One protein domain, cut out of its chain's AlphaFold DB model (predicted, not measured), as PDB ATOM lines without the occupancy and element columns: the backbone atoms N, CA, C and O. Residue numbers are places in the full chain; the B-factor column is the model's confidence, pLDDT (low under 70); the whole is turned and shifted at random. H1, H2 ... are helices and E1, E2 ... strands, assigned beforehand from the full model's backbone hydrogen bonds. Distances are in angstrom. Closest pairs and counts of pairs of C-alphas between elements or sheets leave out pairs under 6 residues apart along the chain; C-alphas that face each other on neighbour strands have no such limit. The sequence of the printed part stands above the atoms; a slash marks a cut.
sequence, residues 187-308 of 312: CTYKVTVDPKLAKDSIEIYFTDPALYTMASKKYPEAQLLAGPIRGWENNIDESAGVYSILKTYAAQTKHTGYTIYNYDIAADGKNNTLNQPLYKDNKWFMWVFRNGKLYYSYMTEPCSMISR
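This is residues 187 to 308 of the 312 residues of an uncharacterized protein of Sphingobacteriales bacterium (UniProt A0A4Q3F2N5). A twisted sheet of four strands has two helices, H1 and H2, packed over one face, while a separate two-stranded ribbon, E1 and E4, lies on the side away from the helices, with E4 near E3. A long link, residues 217 to 235, joins H1 to H2 and pairs briefly with E6, and the small H3 lies near the end of the printed part. The printed part has 122 residues, with three named helices and six named strands in the order E1 E2 H1 H2 E3 E4 E5 E6 H3; the larger sheet runs E3, E2, E5, E6, antiparallel throughout. The class is mixed, helices and strands, and the whole is compact, with a radius of gyration of the C-alphas of 13.9 A and spans of 38 by 32 by 30 A.

Start at E1, residues 187 to 192, the antiparallel neighbour of E4, residues 273 to 279; there N 189 and O 276 are 2.8 A apart, within hydrogen-bond range. Next find E2, residues 202 to 207, an inner strand between E3, residues 260 to 264, and E5, residues 285 to 290. Within range are N 204 and O 263 at 2.8 A, and N 205 and O 287 at 2.8 A. E5 forms a hairpin with E6, residues 293 to 299, where N 288 and O 296 are 2.8 A apart. H1, residues 209 to 216, and H2, residues 236 to 250, are on the same face of this sheet, at heights of 8.4 A and 8.9 A: two layers, helices on one face of a sheet. H1 runs along the strands, at 9 degrees to E2 on the local plane. H2 runs slantwise to them, at 59 degrees to E5 on the local plane, only just short of across. H1 and H2 touch as a helical hairpin, opposite ways at a steep tilt of 36 degrees, only just beyond shallow; the closest C-alphas, of Ala 215 and Val 242, are 5.2 A apart. In both, every O i to N i+4 pair is within hydrogen-bond range; H3, residues 303 to 306, is too short for such a pair and is not on the sheet.

Find C-alpha 187 at (31.841, 25.537, -33.683); from there E1 runs 16.2 A. E2 spans 16.4 A and H1 10.1 A. H2 begins at C-alpha 236, (32.131, 58.767, -32.140), and runs 20.5 A. E3 spans 13.5 A, E4 19.4 A, E5 16.6 A and E6 18.3 A. H3 ends at C-alpha 306, (22.264, 25.416, -31.570).

The farthest C-alphas, of Asp 237 and Arg 308, are 40.2 A apart. The printed part has no cut, and the link from H1 to H2 is long. Mean pLDDT of the printed part is 72.5; look for values under 70 at, among others, residues 217 to 226, 253 to 259 and 300 to 308.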
ATOM      1  N   CYS A 187      32.850  25.480 -32.637       69.88
ATOM      2  CA  CYS A 187      31.841  25.537 -33.683       69.88
ATOM      3  C   CYS A 187      32.118  26.730 -34.593       69.88
ATOM      4  O   CYS A 187      32.598  27.766 -34.140       69.88
ATOM      5  N   THR A 188      31.785  26.597 -35.872       76.31
ATOM      6  CA  THR A 188      32.004  27.660 -36.854       76.31
ATOM      7  C   THR A 188      30.831  28.629 -36.865       76.31
ATOM      8  O   THR A 188      29.719  28.261 -37.239       76.31
ATOM      9  N   TYR A 189      31.096  29.880 -36.508       70.94
ATOM     10  CA  TYR A 189      30.170  30.988 -36.686       70.94
ATOM     11  C   TYR A 189      30.409  31.618 -38.052       70.94
ATOM     12  O   TYR A 189      31.537  31.973 -38.397       70.94
ATOM     13  N   LYS A 190      29.335  31.750 -38.830       74.06
ATOM     14  CA  LYS A 190      29.362  32.386 -40.145       74.06
ATOM     15  C   LYS A 190      28.816  33.803 -40.035       74.06
ATOM     16  O   LYS A 190      27.664  33.984 -39.646       74.06
ATOM     17  N   VAL A 191      29.613  34.791 -40.426       72.94
ATOM     18  CA  VAL A 191      29.170  36.183 -40.565       72.94
ATOM     19  C   VAL A 191      29.207  36.546 -42.032       72.94
ATOM     20  O   VAL A 191      30.252  36.445 -42.665       72.94
ATOM     21  N   THR A 192      28.076  36.979 -42.576       75.56
ATOM     22  CA  THR A 192      28.008  37.497 -43.941       75.56
ATOM     23  C   THR A 192      27.674  38.979 -43.884       75.56
ATOM     24  O   THR A 192      26.623  39.366 -43.378       75.56
ATOM     25  N   VAL A 193      28.584  39.802 -44.394       72.31
ATOM     26  CA  VAL A 193      28.395  41.239 -44.570       72.31
ATOM     27  C   VAL A 193      27.739  41.482 -45.923       72.31
ATOM     28  O   VAL A 193      28.058  40.823 -46.910       72.31
ATOM     29  N   ASP A 194      26.787  42.412 -45.973       72.88
ATOM     30  CA  ASP A 194      26.142  42.783 -47.232       72.88
ATOM     31  C   ASP A 194      27.210  43.289 -48.226       72.88
ATOM     32  O   ASP A 194      27.949  44.221 -47.892       72.88
ATOM     33  N   PRO A 195      27.297  42.736 -49.452       69.62
ATOM     34  CA  PRO A 195      28.238  43.198 -50.470       69.62
ATOM     35  C   PRO A 195      28.166  44.695 -50.782       69.62
ATOM     36  O   PRO A 195      29.155  45.279 -51.223       69.62
ATOM     37  N   LYS A 196      27.025  45.349 -50.539       71.94
ATOM     38  CA  LYS A 196      26.878  46.806 -50.688       71.94
ATOM     39  C   LYS A 196      27.761  47.589 -49.710       71.94
ATOM     40  O   LYS A 196      28.129  48.722 -50.012       71.94
ATOM     41  N   LEU A 197      28.137  46.983 -48.583       69.81
ATOM     42  CA  LEU A 197      29.039  47.548 -47.578       69.81
ATOM     43  C   LEU A 197      30.521  47.274 -47.885       69.81
ATOM     44  O   LEU A 197      31.384  47.766 -47.171       69.81
ATOM     45  N   ALA A 198      30.849  46.561 -48.971       61.00
ATOM     46  CA  ALA A 198      32.230  46.195 -49.318       61.00
ATOM     47  C   ALA A 198      33.139  47.383 -49.706       61.00
ATOM     48  O   ALA A 198      34.337  47.203 -49.924       61.00
ATOM     49  N   LYS A 199      32.572  48.591 -49.856       69.19
ATOM     50  CA  LYS A 199      33.335  49.839 -50.042       69.19
ATOM     51  C   LYS A 199      33.777  50.465 -48.718       69.19
ATOM     52  O   LYS A 199      34.670  51.305 -48.734       69.19
ATOM     53  N   ASP A 200      33.143  50.084 -47.618       78.44
ATOM     54  CA  ASP A 200      33.471  50.579 -46.290       78.44
ATOM     55  C   ASP A 200      34.572  49.725 -45.658       78.44
ATOM     56  O   ASP A 200      34.720  48.539 -45.960       78.44
ATOM     57  N   SER A 201      35.338  50.324 -44.748       83.81
ATOM     58  CA  SER A 201      36.222  49.569 -43.863       83.81
ATOM     59  C   SER A 201      35.357  48.875 -42.816       83.81
ATOM     60  O   SER A 201      34.672  49.544 -42.039       83.81
ATOM     61  N   ILE A 202      35.344  47.544 -42.833       84.00
ATOM     62  CA  ILE A 202      34.585  46.731 -41.886       84.00
ATOM     63  C   ILE A 202      35.557  45.899 -41.063       84.00
ATOM     64  O   ILE A 202      36.257  45.041 -41.603       84.00
ATOM     65  N   GLU A 203      35.537  46.126 -39.753       88.06
ATOM     66  CA  GLU A 203      36.273  45.325 -38.783       88.06
ATOM     67  C   GLU A 203      35.298  44.582 -37.873       88.06
ATOM     68  O   GLU A 203      34.356  45.170 -37.340       88.06
ATOM     69  N   ILE A 204      35.523  43.286 -37.687       85.38
ATOM     70  CA  ILE A 204      34.691  42.420 -36.855       85.38
ATOM     71  C   ILE A 204      35.548  41.875 -35.722       85.38
ATOM     72  O   ILE A 204      36.606  41.298 -35.965       85.38
ATOM     73  N   TYR A 205      35.059  42.013 -34.495       88.06
ATOM     74  CA  TYR A 205      35.668  41.434 -33.308       88.06
ATOM     75  C   TYR A 205      34.713  40.437 -32.662       88.06
ATOM     76  O   TYR A 205      33.535  40.738 -32.477       88.06
ATOM     77  N   PHE A 206      35.229  39.278 -32.268       84.62
ATOM     78  CA  PHE A 206      34.562  38.363 -31.348       84.62
ATOM     79  C   PHE A 206      35.279  38.394 -30.015       84.62
ATOM     80  O   PHE A 206      36.491  38.202 -29.969       84.62
ATOM     81  N   THR A 207      34.534  38.607 -28.939       82.12
ATOM     82  CA  THR A 207      35.068  38.640 -27.580       82.12
ATOM     83  C   THR A 207      34.315  37.674 -26.689       82.12
ATOM     84  O   THR A 207      33.117  37.447 -26.867       82.12
ATOM     85  N   ASP A 208      34.998  37.138 -25.690       76.38
ATOM     86  CA  ASP A 208      34.337  36.469 -24.573       76.38
ATOM     87  C   ASP A 208      33.537  37.470 -23.693       76.38
ATOM     88  O   ASP A 208      33.583  38.690 -23.925       76.38
ATOM     89  N   PRO A 209      32.774  36.989 -22.690       72.25
ATOM     90  CA  PRO A 209      31.950  37.852 -21.843       72.25
ATOM     91  C   PRO A 209      32.732  38.875 -21.019       72.25
ATOM     92  O   PRO A 209      32.195  39.928 -20.662       72.25
ATOM     93  N   ALA A 210      33.984  38.573 -20.696       70.06
ATOM     94  CA  ALA A 210      34.764  39.411 -19.814       70.06
ATOM     95  C   ALA A 210      35.329  40.623 -20.540       70.06
ATOM     96  O   ALA A 210      35.140  41.761 -20.102       70.06
ATOM     97  N   LEU A 211      35.936  40.392 -21.705       75.94
ATOM     98  CA  LEU A 211      36.365  41.476 -22.574       75.94
ATOM     99  C   LEU A 211      35.154  42.285 -23.059       75.94
ATOM    100  O   LEU A 211      35.242  43.509 -23.148       75.94
ATOM    101  N   TYR A 212      34.002  41.632 -23.269       79.06
ATOM    102  CA  TYR A 212      32.761  42.342 -23.555       79.06
ATOM    103  C   TYR A 212      32.380  43.313 -22.435       79.06
ATOM    104  O   TYR A 212      32.122  44.487 -22.696       79.06
ATOM    105  N   THR A 213      32.368  42.847 -21.183       71.19
ATOM    106  CA  THR A 213      32.000  43.686 -20.034       71.19
ATOM    107  C   THR A 213      32.977  44.849 -19.869       71.19
ATOM    108  O   THR A 213      32.571  45.994 -19.703       71.19
ATOM    109  N   MET A 214      34.279  44.587 -19.973       72.88
ATOM    110  CA  MET A 214      35.291  45.636 -19.872       72.88
ATOM    111  C   MET A 214      35.141  46.695 -20.973       72.88
ATOM    112  O   MET A 214      35.190  47.890 -20.679       72.88
ATOM    113  N   ALA A 215      34.930  46.276 -22.224       78.00
ATOM    114  CA  ALA A 215      34.762  47.196 -23.344       78.00
ATOM    115  C   ALA A 215      33.431  47.969 -23.260       78.00
ATOM    116  O   ALA A 215      33.390  49.166 -23.543       78.00
ATOM    117  N   SER A 216      32.356  47.316 -22.809       74.38
ATOM    118  CA  SER A 216      31.017  47.908 -22.687       74.38
ATOM    119  C   SER A 216      30.857  48.884 -21.523       74.38
ATOM    120  O   SER A 216      29.996  49.749 -21.624       74.38
ATOM    121  N   LYS A 217      31.711  48.857 -20.484       67.31
ATOM    122  CA  LYS A 217      31.700  49.842 -19.371       67.31
ATOM    123  C   LYS A 217      31.720  51.309 -19.848       67.31
ATOM    124  O   LYS A 217      31.282  52.192 -19.116       67.31
ATOM    125  N   LYS A 218      32.247  51.588 -21.049       63.19
ATOM    126  CA  LYS A 218      32.289  52.938 -21.648       63.19
ATOM    127  C   LYS A 218      31.076  53.288 -22.514       63.19
ATOM    128  O   LYS A 218      30.986  54.416 -22.986       63.19
ATOM    129  N   TYR A 219      30.163  52.348 -22.729       63.28
ATOM    130  CA  TYR A 219      28.978  52.517 -23.559       63.28
ATOM    131  C   TYR A 219      27.722  52.445 -22.681       63.28
ATOM    132  O   TYR A 219      27.637  51.572 -21.817       63.28
ATOM    133  N   PRO A 220      26.704  53.293 -22.893       57.19
ATOM    134  CA  PRO A 220      25.418  53.129 -22.224       57.19
ATOM    135  C   PRO A 220      24.816  51.747 -22.562       57.19
ATOM    136  O   PRO A 220      24.389  51.498 -23.692       57.19
ATOM    137  N   GLU A 221      24.809  50.837 -21.581       52.75
ATOM    138  CA  GLU A 221      24.643  49.373 -21.716       52.75
ATOM    139  C   GLU A 221      23.380  48.882 -22.454       52.75
ATOM    140  O   GLU A 221      23.312  47.726 -22.864       52.75
ATOM    141  N   ALA A 222      22.377  49.730 -22.687       49.03
ATOM    142  CA  ALA A 222      21.125  49.308 -23.316       49.03
ATOM    143  C   ALA A 222      21.235  49.020 -24.832       49.03
ATOM    144  O   ALA A 222      20.357  48.362 -25.391       49.03
ATOM    145  N   GLN A 223      22.282  49.503 -25.513       56.28
ATOM    146  CA  GLN A 223      22.352  49.476 -26.985       56.28
ATOM    147  C   GLN A 223      23.224  48.353 -27.563       56.28
ATOM    148  O   GLN A 223      23.081  48.005 -28.732       56.28
ATOM    149  N   LEU A 224      24.105  47.758 -26.758       63.59
ATOM    150  CA  LEU A 224      25.185  46.915 -27.269       63.59
ATOM    151  C   LEU A 224      24.790  45.469 -27.605       63.59
ATOM    152  O   LEU A 224      25.594  44.766 -28.188       63.59
ATOM    153  N   LEU A 225      23.589  44.990 -27.268       67.38
ATOM    154  CA  LEU A 225      23.190  43.584 -27.512       67.38
ATOM    155  C   LEU A 225      21.920  43.439 -28.356       67.38
ATOM    156  O   LEU A 225      21.263  42.394 -28.345       67.38
ATOM    157  N   ALA A 226      21.557  44.504 -29.064       62.78
ATOM    158  CA  ALA A 226      20.346  44.578 -29.875       62.78
ATOM    159  C   ALA A 226      20.609  44.357 -31.376       62.78
ATOM    160  O   ALA A 226      19.672  44.388 -32.174       62.78
ATOM    161  N   GLY A 227      21.870  44.149 -31.767       71.50
ATOM    162  CA  GLY A 227      22.296  44.120 -33.157       71.50
ATOM    163  C   GLY A 227      22.671  45.523 -33.652       71.50
ATOM    164  O   GLY A 227      23.655  46.072 -33.158       71.50
ATOM    165  N   PRO A 228      21.961  46.113 -34.636       73.75
ATOM    166  CA  PRO A 228      22.336  47.414 -35.191       73.75
ATOM    167  C   PRO A 228      22.270  48.532 -34.145       73.75
ATOM    168  O   PRO A 228      21.296  48.630 -33.397       73.75
ATOM    169  N   ILE A 229      23.272  49.412 -34.135       75.75
ATOM    170  CA  ILE A 229      23.311  50.566 -33.235       75.75
ATOM    171  C   ILE A 229      22.675  51.776 -33.918       75.75
ATOM    172  O   ILE A 229      23.117  52.248 -34.967       75.75
ATOM    173  N   ARG A 230      21.607  52.301 -33.313       72.62
ATOM    174  CA  ARG A 230      20.888  53.468 -33.832       72.62
ATOM    175  C   ARG A 230      21.740  54.730 -33.688       72.62
ATOM    176  O   ARG A 230      22.191  55.046 -32.594       72.62
ATOM    177  N   GLY A 231      21.895  55.481 -34.781       72.94
ATOM    178  CA  GLY A 231      22.675  56.724 -34.787       72.94
ATOM    179  C   GLY A 231      24.176  56.508 -34.586       72.94
ATOM    180  O   GLY A 231      24.858  57.421 -34.126       72.94
ATOM    181  N   TRP A 232      24.685  55.316 -34.918       79.94
ATOM    182  CA  TRP A 232      26.095  54.942 -34.779       79.94
ATOM    183  C   TRP A 232      27.060  55.937 -35.436       79.94
ATOM    184  O   TRP A 232      28.190  56.097 -34.977       79.94
ATOM    185  N   GLU A 233      26.623  56.648 -36.479       80.38
ATOM    186  CA  GLU A 233      27.425  57.676 -37.135       80.38
ATOM    187  C   GLU A 233      27.806  58.825 -36.187       80.38
ATOM    188  O   GLU A 233      28.852  59.448 -36.389       80.38
ATOM    189  N   ASN A 234      26.991  59.085 -35.160       80.06
ATOM    190  CA  ASN A 234      27.149  60.197 -34.222       80.06
ATOM    191  C   ASN A 234      27.836  59.797 -32.901       80.06
ATOM    192  O   ASN A 234      28.358  60.672 -32.218       80.06
ATOM    193  N   ASN A 235      27.894  58.503 -32.563       74.94
ATOM    194  CA  ASN A 235      28.461  57.990 -31.301       74.94
ATOM    195  C   ASN A 235      29.981  57.781 -31.416       74.94
ATOM    196  O   ASN A 235      30.485  56.659 -31.292       74.94
ATOM    197  N   ILE A 236      30.707  58.841 -31.781       78.75
ATOM    198  CA  ILE A 236      32.131  58.767 -32.140       78.75
ATOM    199  C   ILE A 236      32.990  58.423 -30.921       78.75
ATOM    200  O   ILE A 236      33.813  57.512 -31.005       78.75
ATOM    201  N   ASP A 237      32.780  59.106 -29.797       76.38
ATOM    202  CA  ASP A 237      33.629  58.974 -28.611       76.38
ATOM    203  C   ASP A 237      33.441  57.612 -27.931       76.38
ATOM    204  O   ASP A 237      34.416  56.938 -27.583       76.38
ATOM    205  N   GLU A 238      32.197  57.148 -27.806       74.81
ATOM    206  CA  GLU A 238      31.888  55.841 -27.230       74.81
ATOM    207  C   GLU A 238      32.410  54.714 -28.129       74.81
ATOM    208  O   GLU A 238      33.021  53.760 -27.640       74.81
ATOM    209  N   SER A 239      32.243  54.848 -29.451       81.88
ATOM    210  CA  SER A 239      32.801  53.898 -30.421       81.88
ATOM    211  C   SER A 239      34.324  53.848 -30.351       81.88
ATOM    212  O   SER A 239      34.889  52.756 -30.342       81.88
ATOM    213  N   ALA A 240      34.994  55.002 -30.269       82.25
ATOM    214  CA  ALA A 240      36.448  55.088 -30.172       82.25
ATOM    215  C   ALA A 240      36.973  54.450 -28.878       82.25
ATOM    216  O   ALA A 240      37.995  53.762 -28.898       82.25
ATOM    217  N   GLY A 241      36.251  54.619 -27.765       82.12
ATOM    218  CA  GLY A 241      36.569  53.979 -26.491       82.12
ATOM    219  C   GLY A 241      36.549  52.451 -26.575       82.12
ATOM    220  O   GLY A 241      37.523  51.808 -26.179       82.12
ATOM    221  N   VAL A 242      35.474  51.877 -27.125       84.25
ATOM    222  CA  VAL A 242      35.351  50.423 -27.334       84.25
ATOM    223  C   VAL A 242      36.412  49.937 -28.323       84.25
ATOM    224  O   VAL A 242      37.151  49.000 -28.025       84.25
ATOM    225  N   TYR A 243      36.532  50.599 -29.478       86.69
ATOM    226  CA  TYR A 243      37.472  50.233 -30.539       86.69
ATOM    227  C   TYR A 243      38.920  50.210 -30.041       86.69
ATOM    228  O   TYR A 243      39.644  49.251 -30.293       86.69
ATOM    229  N   SER A 244      39.335  51.229 -29.281       83.94
ATOM    230  CA  SER A 244      40.682  51.296 -28.714       83.94
ATOM    231  C   SER A 244      40.961  50.129 -27.774       83.94
ATOM    232  O   SER A 244      42.043  49.557 -27.849       83.94
ATOM    233  N   ILE A 245      40.008  49.762 -26.908       83.69
ATOM    234  CA  ILE A 245      40.165  48.610 -26.012       83.69
ATOM    235  C   ILE A 245      40.328  47.344 -26.857       83.69
ATOM    236  O   ILE A 245      41.337  46.656 -26.743       83.69
ATOM    237  N   LEU A 246      39.401  47.065 -27.772       87.19
ATOM    238  CA  LEU A 246      39.449  45.839 -28.571       87.19
ATOM    239  C   LEU A 246      40.730  45.734 -29.407       87.19
ATOM    240  O   LEU A 246      41.369  44.685 -29.415       87.19
ATOM    241  N   LYS A 247      41.165  46.829 -30.032       86.38
ATOM    242  CA  LYS A 247      42.402  46.876 -30.816       86.38
ATOM    243  C   LYS A 247      43.650  46.655 -29.959       86.38
ATOM    244  O   LYS A 247      44.542  45.910 -30.363       86.38
ATOM    245  N   THR A 248      43.717  47.261 -28.772       83.06
ATOM    246  CA  THR A 248      44.828  47.063 -27.828       83.06
ATOM    247  C   THR A 248      44.929  45.612 -27.363       83.06
ATOM    248  O   THR A 248      46.039  45.100 -27.236       83.06
ATOM    249  N   TYR A 249      43.802  44.939 -27.125       77.31
ATOM    250  CA  TYR A 249      43.795  43.538 -26.696       77.31
ATOM    251  C   TYR A 249      44.004  42.562 -27.869       77.31
ATOM    252  O   TYR A 249      44.656  41.540 -27.689       77.31
ATOM    253  N   ALA A 250      43.551  42.891 -29.085       80.94
ATOM    254  CA  ALA A 250      43.858  42.113 -30.294       80.94
ATOM    255  C   ALA A 250      45.364  42.087 -30.614       80.94
ATOM    256  O   ALA A 250      45.881  41.088 -31.103       80.94
ATOM    257  N   ALA A 251      46.074  43.187 -30.345       78.19
ATOM    258  CA  ALA A 251      47.503  43.316 -30.634       78.19
ATOM    259  C   ALA A 251      48.418  42.580 -29.635       78.19
ATOM    260  O   ALA A 251      49.621  42.458 -29.869       78.19
ATOM    261  N   GLN A 252      47.884  42.111 -28.507       71.81
ATOM    262  CA  GLN A 252      48.662  41.472 -27.451       71.81
ATOM    263  C   GLN A 252      48.747  39.959 -27.677       71.81
ATOM    264  O   GLN A 252      47.750  39.249 -27.741       71.81
ATOM    265  N   THR A 253      49.973  39.446 -27.781       47.59
ATOM    266  CA  THR A 253      50.264  38.048 -28.159       47.59
ATOM    267  C   THR A 253      50.088  37.034 -27.024       47.59
ATOM    268  O   THR A 253      50.101  35.828 -27.274       47.59
ATOM    269  N   LYS A 254      49.918  37.493 -25.778       48.69
ATOM    270  CA  LYS A 254      49.634  36.656 -24.605       48.69
ATOM    271  C   LYS A 254      48.676  37.373 -23.663       48.69
ATOM    272  O   LYS A 254      49.072  38.289 -22.949       48.69
ATOM    273  N   HIS A 255      47.445  36.886 -23.606       55.19
ATOM    274  CA  HIS A 255      46.511  37.212 -22.542       55.19
ATOM    275  C   HIS A 255      46.100  35.937 -21.816       55.19
ATOM    276  O   HIS A 255      45.492  35.046 -22.404       55.19
ATOM    277  N   THR A 256      46.420  35.853 -20.528       53.22
ATOM    278  CA  THR A 256      45.829  34.878 -19.614       53.22
ATOM    279  C   THR A 256      44.392  35.310 -19.312       53.22
ATOM    280  O   THR A 256      44.142  36.229 -18.534       53.22
ATOM    281  N   GLY A 257      43.441  34.676 -20.000       51.69
ATOM    282  CA  GLY A 257      42.019  34.685 -19.650       51.69
ATOM    283  C   GLY A 257      41.068  35.331 -20.664       51.69
ATOM    284  O   GLY A 257      39.902  34.952 -20.668       51.69
ATOM    285  N   TYR A 258      41.524  36.199 -21.571       66.75
ATOM    286  CA  TYR A 258      40.651  36.743 -22.619       66.75
ATOM    287  C   TYR A 258      40.861  36.052 -23.960       66.75
ATOM    288  O   TYR A 258      41.997  35.808 -24.363       66.75
ATOM    289  N   THR A 259      39.777  35.803 -24.688       68.56
ATOM    290  CA  THR A 259      39.843  35.420 -26.099       68.56
ATOM    291  C   THR A 259      39.213  36.503 -26.961       68.56
ATOM    292  O   THR A 259      38.039  36.848 -26.803       68.56
ATOM    293  N   ILE A 260      40.017  37.017 -27.888       79.31
ATOM    294  CA  ILE A 260      39.594  37.952 -28.919       79.31
ATOM    295  C   ILE A 260      39.974  37.399 -30.284       79.31
ATOM    296  O   ILE A 260      41.073  36.880 -30.473       79.31
ATOM    297  N   TYR A 261      39.064  37.538 -31.236       77.69
ATOM    298  CA  TYR A 261      39.356  37.333 -32.643       77.69
ATOM    299  C   TYR A 261      39.010  38.598 -33.402       77.69
ATOM    300  O   TYR A 261      37.936  39.154 -33.182       77.69
ATOM    301  N   ASN A 262      39.904  39.050 -34.275       83.88
ATOM    302  CA  ASN A 262      39.708  40.238 -35.089       83.88
ATOM    303  C   ASN A 262      39.801  39.891 -36.576       83.88
ATOM    304  O   ASN A 262      40.650  39.107 -36.994       83.88
ATOM    305  N   TYR A 263      38.952  40.533 -37.369       79.25
ATOM    306  CA  TYR A 263      38.931  40.398 -38.816       79.25
ATOM    307  C   TYR A 263      38.741  41.749 -39.470       79.25
ATOM    308  O   TYR A 263      37.844  42.496 -39.091       79.25
ATOM    309  N   ASP A 264      39.549  42.021 -40.486       80.94
ATOM    310  CA  ASP A 264      39.383  43.155 -41.386       80.94
ATOM    311  C   ASP A 264      39.036  42.612 -42.777       80.94
ATOM    312  O   ASP A 264      39.830  41.901 -43.399       80.94
ATOM    313  N   ILE A 265      37.837  42.935 -43.265       72.62
ATOM    314  CA  ILE A 265      37.335  42.450 -44.561       72.62
ATOM    315  C   ILE A 265      38.205  42.953 -45.719       72.62
ATOM    316  O   ILE A 265      38.364  42.258 -46.727       72.62
ATOM    317  N   ALA A 266      38.785  44.150 -45.594       72.12
ATOM    318  CA  ALA A 266      39.669  44.688 -46.619       72.12
ATOM    319  C   ALA A 266      40.987  43.902 -46.682       72.12
ATOM    320  O   ALA A 266      41.491  43.653 -47.780       72.12
ATOM    321  N   ALA A 267      41.504  43.471 -45.528       70.50
ATOM    322  CA  ALA A 267      42.716  42.661 -45.437       70.50
ATOM    323  C   ALA A 267      42.507  41.215 -45.932       70.50
ATOM    324  O   ALA A 267      43.428  40.634 -46.500       70.50
ATOM    325  N   ASP A 268      41.298  40.661 -45.796       65.31
ATOM    326  CA  ASP A 268      40.947  39.285 -46.202       65.31
ATOM    327  C   ASP A 268      40.481  39.165 -47.673       65.31
ATOM    328  O   ASP A 268      39.750  38.256 -48.064       65.31
ATOM    329  N   GLY A 269      40.856  40.123 -48.529       64.06
ATOM    330  CA  GLY A 269      40.561  40.060 -49.965       64.06
ATOM    331  C   GLY A 269      39.100  40.341 -50.335       64.06
ATOM    332  O   GLY A 269      38.652  39.916 -51.401       64.06
ATOM    333  N   LYS A 270      38.360  41.082 -49.494       64.12
ATOM    334  CA  LYS A 270      36.939  41.442 -49.692       64.12
ATOM    335  C   LYS A 270      35.993  40.243 -49.728       64.12
ATOM    336  O   LYS A 270      34.927  40.303 -50.347       64.12
ATOM    337  N   ASN A 271      36.360  39.148 -49.066       67.75
ATOM    338  CA  ASN A 271      35.411  38.077 -48.835       67.75
ATOM    339  C   ASN A 271      34.334  38.578 -47.865       67.75
ATOM    340  O   ASN A 271      34.567  38.776 -46.678       67.75
ATOM    341  N   ASN A 272      33.126  38.787 -48.381       70.12
ATOM    342  CA  ASN A 272      31.996  39.276 -47.592       70.12
ATOM    343  C   ASN A 272      31.452  38.216 -46.621       70.12
ATOM    344  O   ASN A 272      30.437  38.442 -45.968       70.12
ATOM    345  N   THR A 273      32.061  37.032 -46.560       70.69
ATOM    346  CA  THR A 273      31.698  35.963 -45.634       70.69
ATOM    347  C   THR A 273      32.908  35.512 -44.837       70.69
ATOM    348  O   THR A 273      33.875  34.996 -45.387       70.69
ATOM    349  N   LEU A 274      32.778  35.616 -43.522       73.56
ATOM    350  CA  LEU A 274      33.726  35.144 -42.536       73.56
ATOM    351  C   LEU A 274      33.225  33.840 -41.904       73.56
ATOM    352  O   LEU A 274      32.054  33.734 -41.540       73.56
ATOM    353  N   ASN A 275      34.128  32.880 -41.716       74.06
ATOM    354  CA  ASN A 275      33.898  31.677 -40.920       74.06
ATOM    355  C   ASN A 275      34.882  31.664 -39.746       74.06
ATOM    356  O   ASN A 275      36.068  31.419 -39.944       74.06
ATOM    357  N   GLN A 276      34.392  31.911 -38.533       76.75
ATOM    358  CA  GLN A 276      35.211  31.945 -37.323       76.75
ATOM    359  C   GLN A 276      34.892  30.728 -36.437       76.75
ATOM    360  O   GLN A 276      33.771  30.617 -35.935       76.75
ATOM    361  N   PRO A 277      35.850  29.815 -36.196       77.00
ATOM    362  CA  PRO A 277      35.694  28.770 -35.189       77.00
ATOM    363  C   PRO A 277      35.763  29.368 -33.776       77.00
ATOM    364  O   PRO A 277      36.782  29.931 -33.392       77.00
ATOM    365  N   LEU A 278      34.702  29.233 -32.987       75.94
ATOM    366  CA  LEU A 278      34.626  29.716 -31.606       75.94
ATOM    367  C   LEU A 278      34.335  28.560 -30.643       75.94
ATOM    368  O   LEU A 278      33.659  27.599 -31.007       75.94
ATOM    369  N   TYR A 279      34.820  28.643 -29.405       74.88
ATOM    370  CA  TYR A 279      34.605  27.603 -28.390       74.88
ATOM    371  C   TYR A 279      33.120  27.427 -28.043       74.88
ATOM    372  O   TYR A 279      32.407  28.416 -27.850       74.88
ATOM    373  N   LYS A 280      32.661  26.168 -27.979       68.50
ATOM    374  CA  LYS A 280      31.228  25.812 -27.933       68.50
ATOM    375  C   LYS A 280      30.487  26.302 -26.694       68.50
ATOM    376  O   LYS A 280      29.327  26.696 -26.808       68.50
ATOM    377  N   ASP A 281      31.150  26.263 -25.545       63.34
ATOM    378  CA  ASP A 281      30.520  26.522 -24.246       63.34
ATOM    379  C   ASP A 281      30.644  27.985 -23.797       63.34
ATOM    380  O   ASP A 281      30.180  28.350 -22.718       63.34
ATOM    381  N   ASN A 282      31.213  28.843 -24.649       68.38
ATOM    382  CA  ASN A 282      31.307  30.274 -24.397       68.38
ATOM    383  C   ASN A 282      30.155  31.035 -25.051       68.38
ATOM    384  O   ASN A 282      29.751  30.766 -26.184       68.38
ATOM    385  N   LYS A 283      29.680  32.060 -24.340       72.94
ATOM    386  CA  LYS A 283      28.917  33.152 -24.947       72.94
ATOM    387  C   LYS A 283      29.906  34.069 -25.649       72.94
ATOM    388  O   LYS A 283      30.839  34.552 -25.009       72.94
ATOM    389  N   TRP A 284      29.693  34.306 -26.936       77.06
ATOM    390  CA  TRP A 284      30.522  35.219 -27.708       77.06
ATOM    391  C   TRP A 284      29.773  36.503 -27.987       77.06
ATOM    392  O   TRP A 284      28.560  36.516 -28.191       77.06
ATOM    393  N   PHE A 285      30.519  37.591 -27.998       80.81
ATOM    394  CA  PHE A 285      30.005  38.915 -28.264       80.81
ATOM    395  C   PHE A 285      30.684  39.440 -29.511       80.81
ATOM    396  O   PHE A 285      31.910  39.513 -29.587       80.81
ATOM    397  N   MET A 286      29.870  39.755 -30.506       84.94
ATOM    398  CA  MET A 286      30.324  40.289 -31.771       84.94
ATOM    399  C   MET A 286      30.257  41.812 -31.736       84.94
ATOM    400  O   MET A 286      29.265  42.395 -31.289       84.94
ATOM    401  N   TRP A 287      31.295  42.441 -32.269       87.12
ATOM    402  CA  TRP A 287      31.399  43.878 -32.472       87.12
ATOM    403  C   TRP A 287      31.743  44.125 -33.930       87.12
ATOM    404  O   TRP A 287      32.728  43.584 -34.423       87.12
ATOM    405  N   VAL A 288      30.948  44.931 -34.623       86.81
ATOM    406  CA  VAL A 288      31.210  45.302 -36.013       86.81
ATOM    407  C   VAL A 288      31.430  46.800 -36.073       86.81
ATOM    408  O   VAL A 288      30.527  47.586 -35.774       86.81
ATOM    409  N   PHE A 289      32.627  47.186 -36.488       88.50
ATOM    410  CA  PHE A 289      32.983  48.563 -36.764       88.50
ATOM    411  C   PHE A 289      32.888  48.815 -38.256       88.50
ATOM    412  O   PHE A 289      33.411  48.051 -39.061       88.50
ATOM    413  N   ARG A 290      32.226  49.911 -38.615       87.19
ATOM    414  CA  ARG A 290      32.147  50.428 -39.976       87.19
ATOM    415  C   ARG A 290      32.836  51.778 -40.006       87.19
ATOM    416  O   ARG A 290      32.436  52.687 -39.282       87.19
ATOM    417  N   ASN A 291      33.885  51.908 -40.810       86.44
ATOM    418  CA  ASN A 291      34.714  53.111 -40.904       86.44
ATOM    419  C   ASN A 291      35.161  53.617 -39.513       86.44
ATOM    420  O   ASN A 291      35.077  54.807 -39.215       86.44
ATOM    421  N   GLY A 292      35.569  52.690 -38.637       84.31
ATOM    422  CA  GLY A 292      36.037  52.977 -37.275       84.31
ATOM    423  C   GLY A 292      34.952  53.292 -36.235       84.31
ATOM    424  O   GLY A 292      35.288  53.598 -35.093       84.31
ATOM    425  N   LYS A 293      33.660  53.215 -36.579       87.12
ATOM    426  CA  LYS A 293      32.543  53.477 -35.651       87.12
ATOM    427  C   LYS A 293      31.730  52.215 -35.395       87.12
ATOM    428  O   LYS A 293      31.545  51.414 -36.311       87.12
ATOM    429  N   LEU A 294      31.240  52.030 -34.170       86.06
ATOM    430  CA  LEU A 294      30.542  50.809 -33.777       86.06
ATOM    431  C   LEU A 294      29.145  50.768 -34.407       86.06
ATOM    432  O   LEU A 294      28.232  51.451 -33.961       86.06
ATOM    433  N   TYR A 295      28.996  49.952 -35.446       83.38
ATOM    434  CA  TYR A 295      27.797  49.852 -36.276       83.38
ATOM    435  C   TYR A 295      26.808  48.799 -35.764       83.38
ATOM    436  O   TYR A 295      25.592  48.964 -35.869       83.38
ATOM    437  N   TYR A 296      27.325  47.701 -35.215       81.50
ATOM    438  CA  TYR A 296      26.518  46.566 -34.782       81.50
ATOM    439  C   TYR A 296      27.192  45.855 -33.610       81.50
ATOM    440  O   TYR A 296      28.406  45.644 -33.627       81.50
ATOM    441  N   SER A 297      26.415  45.444 -32.609       82.12
ATOM    442  CA  SER A 297      26.897  44.561 -31.550       82.12
ATOM    443  C   SER A 297      25.811  43.591 -31.078       82.12
ATOM    444  O   SER A 297      24.628  43.929 -30.991       82.12
ATOM    445  N   TYR A 298      26.205  42.336 -30.861       77.62
ATOM    446  CA  TYR A 298      25.281  41.235 -30.595       77.62
ATOM    447  C   TYR A 298      25.942  40.140 -29.762       77.62
ATOM    448  O   TYR A 298      27.107  39.813 -29.972       77.62
ATOM    449  N   MET A 299      25.177  39.533 -28.855       76.62
ATOM    450  CA  MET A 299      25.587  38.309 -28.168       76.62
ATOM    451  C   MET A 299      25.158  37.114 -29.013       76.62
ATOM    452  O   MET A 299      23.962  36.879 -29.179       76.62
ATOM    453  N   THR A 300      26.114  36.349 -29.527       68.69
ATOM    454  CA  THR A 300      25.808  35.126 -30.261       68.69
ATOM    455  C   THR A 300      25.198  34.089 -29.322       68.69
ATOM    456  O   THR A 300      25.555  33.996 -28.143       68.69
ATOM    457  N   GLU A 301      24.285  33.272 -29.837       62.81
ATOM    458  CA  GLU A 301      23.806  32.123 -29.074       62.81
ATOM    459  C   GLU A 301      24.951  31.121 -28.880       62.81
ATOM    460  O   GLU A 301      25.694  30.879 -29.835       62.81
ATOM    461  N   PRO A 302      25.118  30.529 -27.682       58.47
ATOM    462  CA  PRO A 302      26.098  29.473 -27.474       58.47
ATOM    463  C   PRO A 302      25.830  28.315 -28.431       58.47
ATOM    464  O   PRO A 302      24.700  27.834 -28.553       58.47
ATOM    465  N   CYS A 303      26.870  27.798 -29.072       56.22
ATOM    466  CA  CYS A 303      26.704  26.684 -29.999       56.22
ATOM    467  C   CYS A 303      26.193  25.398 -29.339       56.22
ATOM    468  O   CYS A 303      25.592  24.567 -30.021       56.22
ATOM    469  N   SER A 304      26.378  25.240 -28.027       49.62
ATOM    470  CA  SER A 304      25.764  24.162 -27.245       49.62
ATOM    471  C   SER A 304      24.226  24.211 -27.231       49.62
ATOM    472  O   SER A 304      23.584  23.190 -26.979       49.62
ATOM    473  N   MET A 305      23.620  25.365 -27.542       42.22
ATOM    474  CA  MET A 305      22.170  25.533 -27.702       42.22
ATOM    475  C   MET A 305      21.713  25.305 -29.149       42.22
ATOM    476  O   MET A 305      20.646  24.734 -29.361       42.22
ATOM    477  N   ILE A 306      22.548  25.644 -30.139       43.06
ATOM    478  CA  ILE A 306      22.264  25.416 -31.570       43.06
ATOM    479  C   ILE A 306      22.117  23.915 -31.874       43.06
ATOM    480  O   ILE A 306      21.268  23.527 -32.669       43.06
ATOM    481  N   SER A 307      22.876  23.043 -31.198       33.00
ATOM    482  CA  SER A 307      22.738  21.584 -31.348       33.00
ATOM    483  C   SER A 307      21.481  20.995 -30.689       33.00
ATOM    484  O   SER A 307      21.102  19.867 -31.007       33.00
ATOM    485  N   ARG A 308      20.824  21.734 -29.782       28.22
ATOM    486  CA  ARG A 308      19.564  21.337 -29.123       28.22
ATOM    487  C   ARG A 308      18.327  21.925 -29.803       28.22
ATOM    488  O   ARG A 308      17.236  21.382 -29.647       28.22
TER     489      ARG A 308